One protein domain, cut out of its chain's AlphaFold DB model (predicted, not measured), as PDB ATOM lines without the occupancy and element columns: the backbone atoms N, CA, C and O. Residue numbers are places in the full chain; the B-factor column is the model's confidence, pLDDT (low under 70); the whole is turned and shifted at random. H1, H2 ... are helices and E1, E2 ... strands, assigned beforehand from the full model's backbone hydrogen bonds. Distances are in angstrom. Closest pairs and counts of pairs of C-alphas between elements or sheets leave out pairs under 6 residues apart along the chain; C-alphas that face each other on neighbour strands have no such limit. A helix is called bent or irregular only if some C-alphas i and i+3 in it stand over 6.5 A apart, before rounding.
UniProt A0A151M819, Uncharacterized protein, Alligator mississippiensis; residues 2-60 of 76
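What this domain is: This is residues 2 to 60 of the 76 residues of an uncharacterized protein of Alligator mississippiensis (UniProt A0A151M819). There is little regular structure: a small sheet, E1-E4-E5, leads into a hairpin, E2-E3, and residues 2 to 12, with H1, stick out past its other end. The 59 printed residues, 23 in named elements, run H1 E1 E2 E3 E4 E5, mostly strand, both sheets antiparallel. The whole is extended, radius of gyration of the C-alphas 16.5 A, spanning 62 by 27 by 17 A.

Where its parts are: E1, residues 15 to 19, 13.3 A long, begins at C-alpha (87.104, 152.309, 156.952); E4, 36 to 40, is 13.2 A. E5, 45 to 47, ends at (82.412, 160.848, 153.962). E2 is 22 to 24, E3 30 to 32, H1 8 to 11.

How they stand to each other: E4 is antiparallel to E1, N 16 and O 39 within hydrogen-bond range at 2.9 A, and to E5, its hairpin partner, N 47 and O 38 at 2.8 A. In hairpin E2-E3, N 31 and O 23 are 2.9 A apart. H1, only just irregular with C-alphas 8 and 11 6.8 A apart, is not on the sheet.

The domain as a whole: The printed part has no cut; residues 2 to 13 are under pLDDT 70.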
ATOM      1  N   VAL A   2     100.349 142.255 184.639       32.66
ATOM      2  CA  VAL A   2     100.084 141.950 183.223       32.66
ATOM      3  C   VAL A   2      99.585 143.232 182.562       32.66
ATOM      4  O   VAL A   2      98.495 143.702 182.877       32.66
ATOM      5  N   GLY A   3     100.409 143.841 181.711       37.88
ATOM      6  CA  GLY A   3     100.014 145.001 180.918       37.88
ATOM      7  C   GLY A   3      99.200 144.547 179.711       37.88
ATOM      8  O   GLY A   3      99.730 143.879 178.827       37.88
ATOM      9  N   TYR A   4      97.916 144.891 179.672       33.94
ATOM     10  CA  TYR A   4      97.097 144.710 178.479       33.94
ATOM     11  C   TYR A   4      97.480 145.779 177.451       33.94
ATOM     12  O   TYR A   4      97.055 146.927 177.551       33.94
ATOM     13  N   ILE A   5      98.273 145.401 176.448       47.72
ATOM     14  CA  ILE A   5      98.346 146.160 175.199       47.72
ATOM     15  C   ILE A   5      97.066 145.819 174.439       47.72
ATOM     16  O   ILE A   5      96.956 144.754 173.834       47.72
ATOM     17  N   ILE A   6      96.067 146.695 174.518       46.03
ATOM     18  CA  ILE A   6      94.909 146.624 173.626       46.03
ATOM     19  C   ILE A   6      95.461 146.860 172.213       46.03
ATOM     20  O   ILE A   6      96.033 147.927 171.973       46.03
ATOM     21  N   PRO A   7      95.351 145.906 171.274       41.12
ATOM     22  CA  PRO A   7      95.833 146.138 169.929       41.12
ATOM     23  C   PRO A   7      94.987 147.255 169.315       41.12
ATOM     24  O   PRO A   7      93.779 147.121 169.121       41.12
ATOM     25  N   LEU A   8      95.644 148.360 168.965       45.50
ATOM     26  CA  LEU A   8      95.109 149.498 168.206       45.50
ATOM     27  C   LEU A   8      94.665 149.125 166.772       45.50
ATOM     28  O   LEU A   8      94.419 150.001 165.947       45.50
ATOM     29  N   GLN A   9      94.494 147.833 166.481       41.59
ATOM     30  CA  GLN A   9      93.979 147.289 165.226       41.59
ATOM     31  C   GLN A   9      92.507 147.678 164.976       41.59
ATOM     32  O   GLN A   9      92.042 147.705 163.842       41.59
ATOM     33  N   HIS A  10      91.750 148.056 166.016       40.75
ATOM     34  CA  HIS A  10      90.288 148.172 165.913       40.75
ATOM     35  C   HIS A  10      89.761 149.394 165.135       40.75
ATOM     36  O   HIS A  10      88.561 149.462 164.851       40.75
ATOM     37  N   THR A  11      90.606 150.375 164.803       46.59
ATOM     38  CA  THR A  11      90.150 151.612 164.133       46.59
ATOM     39  C   THR A  11      90.329 151.608 162.615       46.59
ATOM     40  O   THR A  11      89.539 152.258 161.935       46.59
ATOM     41  N   MET A  12      91.291 150.854 162.072       52.88
ATOM     42  CA  MET A  12      91.566 150.809 160.624       52.88
ATOM     43  C   MET A  12      90.744 149.743 159.887       52.88
ATOM     44  O   MET A  12      90.380 149.955 158.736       52.88
ATOM     45  N   ASP A  13      90.350 148.654 160.555       58.28
ATOM     46  CA  ASP A  13      89.603 147.540 159.935       58.28
ATOM     47  C   ASP A  13      88.187 147.912 159.443       58.28
ATOM     48  O   ASP A  13      87.480 147.092 158.862       58.28
ATOM     49  N   LYS A  14      87.724 149.139 159.703       79.25
ATOM     50  CA  LYS A  14      86.330 149.549 159.485       79.25
ATOM     51  C   LYS A  14      86.154 150.661 158.467       79.25
ATOM     52  O   LYS A  14      85.011 151.033 158.217       79.25
ATOM     53  N   ASP A  15      87.223 151.210 157.900       87.62
ATOM     54  CA  ASP A  15      87.104 152.309 156.952       87.62
ATOM     55  C   ASP A  15      88.045 152.134 155.750       87.62
ATOM     56  O   ASP A  15      89.226 151.843 155.908       87.62
ATOM     57  N   ILE A  16      87.530 152.362 154.542       90.44
ATOM     58  CA  ILE A  16      88.310 152.361 153.298       90.44
ATOM     59  C   ILE A  16      88.563 153.807 152.885       90.44
ATOM     60  O   ILE A  16      87.632 154.614 152.847       90.44
ATOM     61  N   TYR A  17      89.807 154.128 152.541       90.31
ATOM     62  CA  TYR A  17      90.183 155.433 152.006       90.31
ATOM     63  C   TYR A  17      90.474 155.324 150.512       90.31
ATOM     64  O   TYR A  17      91.161 154.407 150.069       90.31
ATOM     65  N   LEU A  18      89.961 156.283 149.749       91.88
ATOM     66  CA  LEU A  18      90.213 156.439 148.324       91.88
ATOM     67  C   LEU A  18      90.828 157.814 148.089       91.88
ATOM     68  O   LEU A  18      90.323 158.805 148.613       91.88
ATOM     69  N   PHE A  19      91.894 157.868 147.298       92.81
ATOM     70  CA  PHE A  19      92.542 159.112 146.908       92.81
ATOM     71  C   PHE A  19      92.787 159.143 145.399       92.81
ATOM     72  O   PHE A  19      93.352 158.209 144.830       92.81
ATOM     73  N   GLY A  20      92.382 160.242 144.764       93.12
ATOM     74  CA  GLY A  20      92.607 160.486 143.344       93.12
ATOM     75  C   GLY A  20      91.821 159.550 142.422       93.12
ATOM     76  O   GLY A  20      90.649 159.272 142.650       93.12
ATOM     77  N   GLY A  21      92.457 159.103 141.339       93.19
ATOM     78  CA  GLY A  21      91.807 158.307 140.294       93.19
ATOM     79  C   GLY A  21      91.302 159.170 139.137       93.19
ATOM     80  O   GLY A  21      91.723 160.316 138.972       93.19
ATOM     81  N   THR A  22      90.427 158.609 138.306       93.88
ATOM     82  CA  THR A  22      89.789 159.305 137.179       93.88
ATOM     83  C   THR A  22      88.291 159.080 137.205       93.88
ATOM     84  O   THR A  22      87.854 157.979 137.531       93.88
ATOM     85  N   TYR A  23      87.522 160.071 136.764       89.12
ATOM     86  CA  TYR A  23      86.151 159.833 136.322       89.12
ATOM     87  C   TYR A  23      86.080 159.995 134.807       89.12
ATOM     88  O   TYR A  23      86.736 160.872 134.239       89.12
ATOM     89  N   GLU A  24      85.308 159.124 134.172       93.69
ATOM     90  CA  GLU A  24      84.967 159.221 132.761       93.69
ATOM     91  C   GLU A  24      83.601 159.896 132.654       93.69
ATOM     92  O   GLU A  24      82.640 159.478 133.302       93.69
ATOM     93  N   SER A  25      83.544 160.998 131.915       88.88
ATOM     94  CA  SER A  25      82.302 161.718 131.651       88.88
ATOM     95  C   SER A  25      81.515 161.030 130.531       88.88
ATOM     96  O   SER A  25      82.058 160.206 129.796       88.88
ATOM     97  N   THR A  26      80.236 161.368 130.373       91.94
ATOM     98  CA  THR A  26      79.338 160.765 129.364       91.94
ATOM     99  C   THR A  26      79.825 160.946 127.923       91.94
ATOM    100  O   THR A  26      79.484 160.174 127.038       91.94
ATOM    101  N   ASP A  27      80.639 161.969 127.708       93.19
ATOM    102  CA  ASP A  27      81.335 162.355 126.486       93.19
ATOM    103  C   ASP A  27      82.688 161.630 126.292       93.19
ATOM    104  O   ASP A  27      83.442 161.965 125.384       93.19
ATOM    105  N   GLY A  28      83.017 160.638 127.129       90.62
ATOM    106  CA  GLY A  28      84.239 159.818 127.036       90.62
ATOM    107  C   GLY A  28      85.502 160.492 127.587       90.62
ATOM    108  O   GLY A  28      86.581 159.899 127.622       90.62
ATOM    109  N   ASN A  29      85.388 161.738 128.053       92.75
ATOM    110  CA  ASN A  29      86.506 162.485 128.614       92.75
ATOM    111  C   ASN A  29      86.887 161.962 130.006       92.75
ATOM    112  O   ASN A  29      86.073 161.966 130.932       92.75
ATOM    113  N   LYS A  30      88.156 161.571 130.179       92.69
ATOM    114  CA  LYS A  30      88.718 161.125 131.464       92.69
ATOM    115  C   LYS A  30      89.391 162.276 132.191       92.69
ATOM    116  O   LYS A  30      90.413 162.792 131.746       92.69
ATOM    117  N   THR A  31      88.857 162.641 133.350       92.44
ATOM    118  CA  THR A  31      89.412 163.718 134.172       92.44
ATOM    119  C   THR A  31      89.997 163.150 135.465       92.44
ATOM    120  O   THR A  31      89.278 162.490 136.223       92.44
ATOM    121  N   PRO A  32      91.287 163.404 135.759       91.44
ATOM    122  CA  PRO A  32      91.909 162.942 136.989       91.44
ATOM    123  C   PRO A  32      91.405 163.724 138.204       91.44
ATOM    124  O   PRO A  32      90.957 164.868 138.094       91.44
ATOM    125  N   LYS A  33      91.519 163.111 139.378       92.94
ATOM    126  CA  LYS A  33      91.060 163.641 140.663       92.94
ATOM    127  C   LYS A  33      92.201 163.724 141.680       92.94
ATOM    128  O   LYS A  33      93.269 163.141 141.488       92.94
ATOM    129  N   ASN A  34      91.988 164.501 142.738       93.06
ATOM    130  CA  ASN A  34      92.887 164.658 143.889       93.06
ATOM    131  C   ASN A  34      92.124 164.760 145.221       93.06
ATOM    132  O   ASN A  34      92.679 165.225 146.213       93.06
ATOM    133  N   ASP A  35      90.849 164.385 145.243       91.19
ATOM    134  CA  ASP A  35      90.054 164.322 146.459       91.19
ATOM    135  C   ASP A  35      90.376 163.056 147.260       91.19
ATOM    136  O   ASP A  35      90.831 162.044 146.720       91.19
ATOM    137  N   ILE A  36      90.153 163.142 148.572       91.25
ATOM    138  CA  ILE A  36      90.162 161.997 149.478       91.25
ATOM    139  C   ILE A  36      88.718 161.718 149.873       91.25
ATOM    140  O   ILE A  36      87.995 162.619 150.297       91.25
ATOM    141  N   MET A  37      88.316 160.457 149.782       92.06
ATOM    142  CA  MET A  37      87.033 159.962 150.260       92.06
ATOM    143  C   MET A  37      87.244 158.830 151.256       92.06
ATOM    144  O   MET A  37      88.175 158.037 151.138       92.06
ATOM    145  N   LYS A  38      86.356 158.752 152.242       91.75
ATOM    146  CA  LYS A  38      86.353 157.720 153.275       91.75
ATOM    147  C   LYS A  38      85.025 156.977 153.245       91.75
ATOM    148  O   LYS A  38      83.984 157.584 153.487       91.75
ATOM    149  N   LEU A  39      85.047 155.671 153.019       92.75
ATOM    150  CA  LEU A  39      83.899 154.796 153.232       92.75
ATOM    151  C   LEU A  39      83.980 154.206 154.630       92.75
ATOM    152  O   LEU A  39      84.928 153.493 154.937       92.75
ATOM    153  N   SER A  40      82.966 154.453 155.453       90.62
ATOM    154  CA  SER A  40      82.835 153.750 156.723       90.62
ATOM    155  C   SER A  40      82.061 152.459 156.551       90.62
ATOM    156  O   SER A  40      80.861 152.511 156.294       90.62
ATOM    157  N   LEU A  41      82.724 151.319 156.731       89.50
ATOM    158  CA  LEU A  41      82.140 149.979 156.625       89.50
ATOM    159  C   LEU A  41      81.159 149.698 157.766       89.50
ATOM    160  O   LEU A  41      80.148 149.039 157.564       89.50
ATOM    161  N   ALA A  42      81.382 150.280 158.946       90.06
ATOM    162  CA  ALA A  42      80.456 150.137 160.071       90.06
ATOM    163  C   ALA A  42      79.086 150.790 159.812       90.06
ATOM    164  O   ALA A  42      78.074 150.356 160.352       90.06
ATOM    165  N   LYS A  43      79.055 151.871 159.022       90.81
ATOM    166  CA  LYS A  43      77.832 152.639 158.727       90.81
ATOM    167  C   LYS A  43      77.384 152.514 157.273       90.81
ATOM    168  O   LYS A  43      76.346 153.071 156.936       90.81
ATOM    169  N   MET A  44      78.190 151.864 156.432       92.69
ATOM    170  CA  MET A  44      78.082 151.836 154.970       92.69
ATOM    171  C   MET A  44      77.825 153.222 154.366       92.69
ATOM    172  O   MET A  44      76.909 153.421 153.574       92.69
ATOM    173  N   LYS A  45      78.616 154.217 154.786       94.50
ATOM    174  CA  LYS A  45      78.450 155.621 154.369       94.50
ATOM    175  C   LYS A  45      79.765 156.250 153.937       94.50
ATOM    176  O   LYS A  45      80.759 156.169 154.662       94.50
ATOM    177  N   TRP A  46      79.722 156.939 152.801       94.75
ATOM    178  CA  TRP A  46      80.800 157.790 152.311       94.75
ATOM    179  C   TRP A  46      80.869 159.105 153.085       94.75
ATOM    180  O   TRP A  46      79.851 159.673 153.482       94.75
ATOM    181  N   LYS A  47      82.091 159.583 153.306       93.69
ATOM    182  CA  LYS A  47      82.412 160.848 153.962       93.69
ATOM    183  C   LYS A  47      83.581 161.513 153.253       93.69
ATOM    184  O   LYS A  47      84.466 160.831 152.739       93.69
ATOM    185  N   ILE A  48      83.607 162.837 153.305       91.94
ATOM    186  CA  ILE A  48      84.768 163.636 152.919       91.94
ATOM    187  C   ILE A  48      85.536 163.928 154.216       91.94
ATOM    188  O   ILE A  48      85.014 164.657 155.063       91.94
ATOM    189  N   PRO A  49      86.702 163.301 154.453       89.81
ATOM    190  CA  PRO A  49      87.510 163.614 155.619       89.81
ATOM    191  C   PRO A  49      88.073 165.033 155.508       89.81
ATOM    192  O   PRO A  49      88.398 165.505 154.420       89.81
ATOM    193  N   LEU A  50      88.217 165.699 156.654       87.25
ATOM    194  CA  LEU A  50      88.939 166.962 156.725       87.25
ATOM    195  C   LEU A  50      90.439 166.684 156.578       87.25
ATOM    196  O   LEU A  50      90.985 165.839 157.286       87.25
ATOM    197  N   TYR A  51      91.094 167.413 155.682       84.94
ATOM    198  CA  TYR A  51      92.545 167.428 155.533       84.94
ATOM    199  C   TYR A  51      93.032 168.877 155.506       84.94
ATOM    200  O   TYR A  51      92.284 169.789 155.157       84.94
ATOM    201  N   ILE A  52      94.285 169.084 155.904       87.94
ATOM    202  CA  ILE A  52      94.928 170.399 155.977       87.94
ATOM    203  C   ILE A  52      96.201 170.405 155.128       87.94
ATOM    204  O   ILE A  52      96.842 169.369 154.959       87.94
ATOM    205  N   GLY A  53      96.568 171.576 154.608       89.81
ATOM    206  CA  GLY A  53      97.737 171.761 153.744       89.81
ATOM    207  C   GLY A  53      97.395 171.864 152.255       89.81
ATOM    208  O   GLY A  53      96.233 171.992 151.873       89.81
ATOM    209  N   ILE A  54      98.429 171.845 151.409       90.06
ATOM    210  CA  ILE A  54      98.288 171.942 149.951       90.06
ATOM    211  C   ILE A  54      98.020 170.534 149.397       90.06
ATOM    212  O   ILE A  54      98.868 169.653 149.565       90.06
ATOM    213  N   PRO A  55      96.871 170.287 148.740       89.00
ATOM    214  CA  PRO A  55      96.556 168.967 148.210       89.00
ATOM    215  C   PRO A  55      97.537 168.580 147.091       89.00
ATOM    216  O   PRO A  55      97.948 169.441 146.306       89.00
ATOM    217  N   PRO A  56      97.888 167.289 146.948       91.38
ATOM    218  CA  PRO A  56      98.716 166.852 145.837       91.38
ATOM    219  C   PRO A  56      98.033 167.101 144.482       91.38
ATOM    220  O   PRO A  56      96.806 167.179 144.372       91.38
ATOM    221  N   ALA A  57      98.838 167.174 143.420       93.25
ATOM    222  CA  ALA A  57      98.324 167.277 142.056       93.25
ATOM    223  C   ALA A  57      97.438 166.074 141.677       93.25
ATOM    224  O   ALA A  57      97.719 164.939 142.083       93.25
ATOM    225  N   ARG A  58      96.413 166.337 140.851       93.31
ATOM    226  CA  ARG A  58      95.477 165.337 140.305       93.31
ATOM    227  C   ARG A  58      96.227 164.217 139.597       93.31
ATOM    228  O   ARG A  58      97.064 164.487 138.742       93.31
ATOM    229  N   ARG A  59      95.931 162.968 139.960       92.06
ATOM    230  CA  ARG A  59      96.685 161.799 139.493       92.06
ATOM    231  C   ARG A  59      95.840 160.534 139.477       92.06
ATOM    232  O   ARG A  59      94.917 160.363 140.267       92.06
ATOM    233  N   TRP A  60      96.211 159.626 138.589       92.12
ATOM    234  CA  TRP A  60      95.613 158.307 138.419       92.12
ATOM    235  C   TRP A  60      96.716 157.289 138.122       92.12
ATOM    236  O   TRP A  60      97.847 157.693 137.866       92.12
TER     237      TRP A  60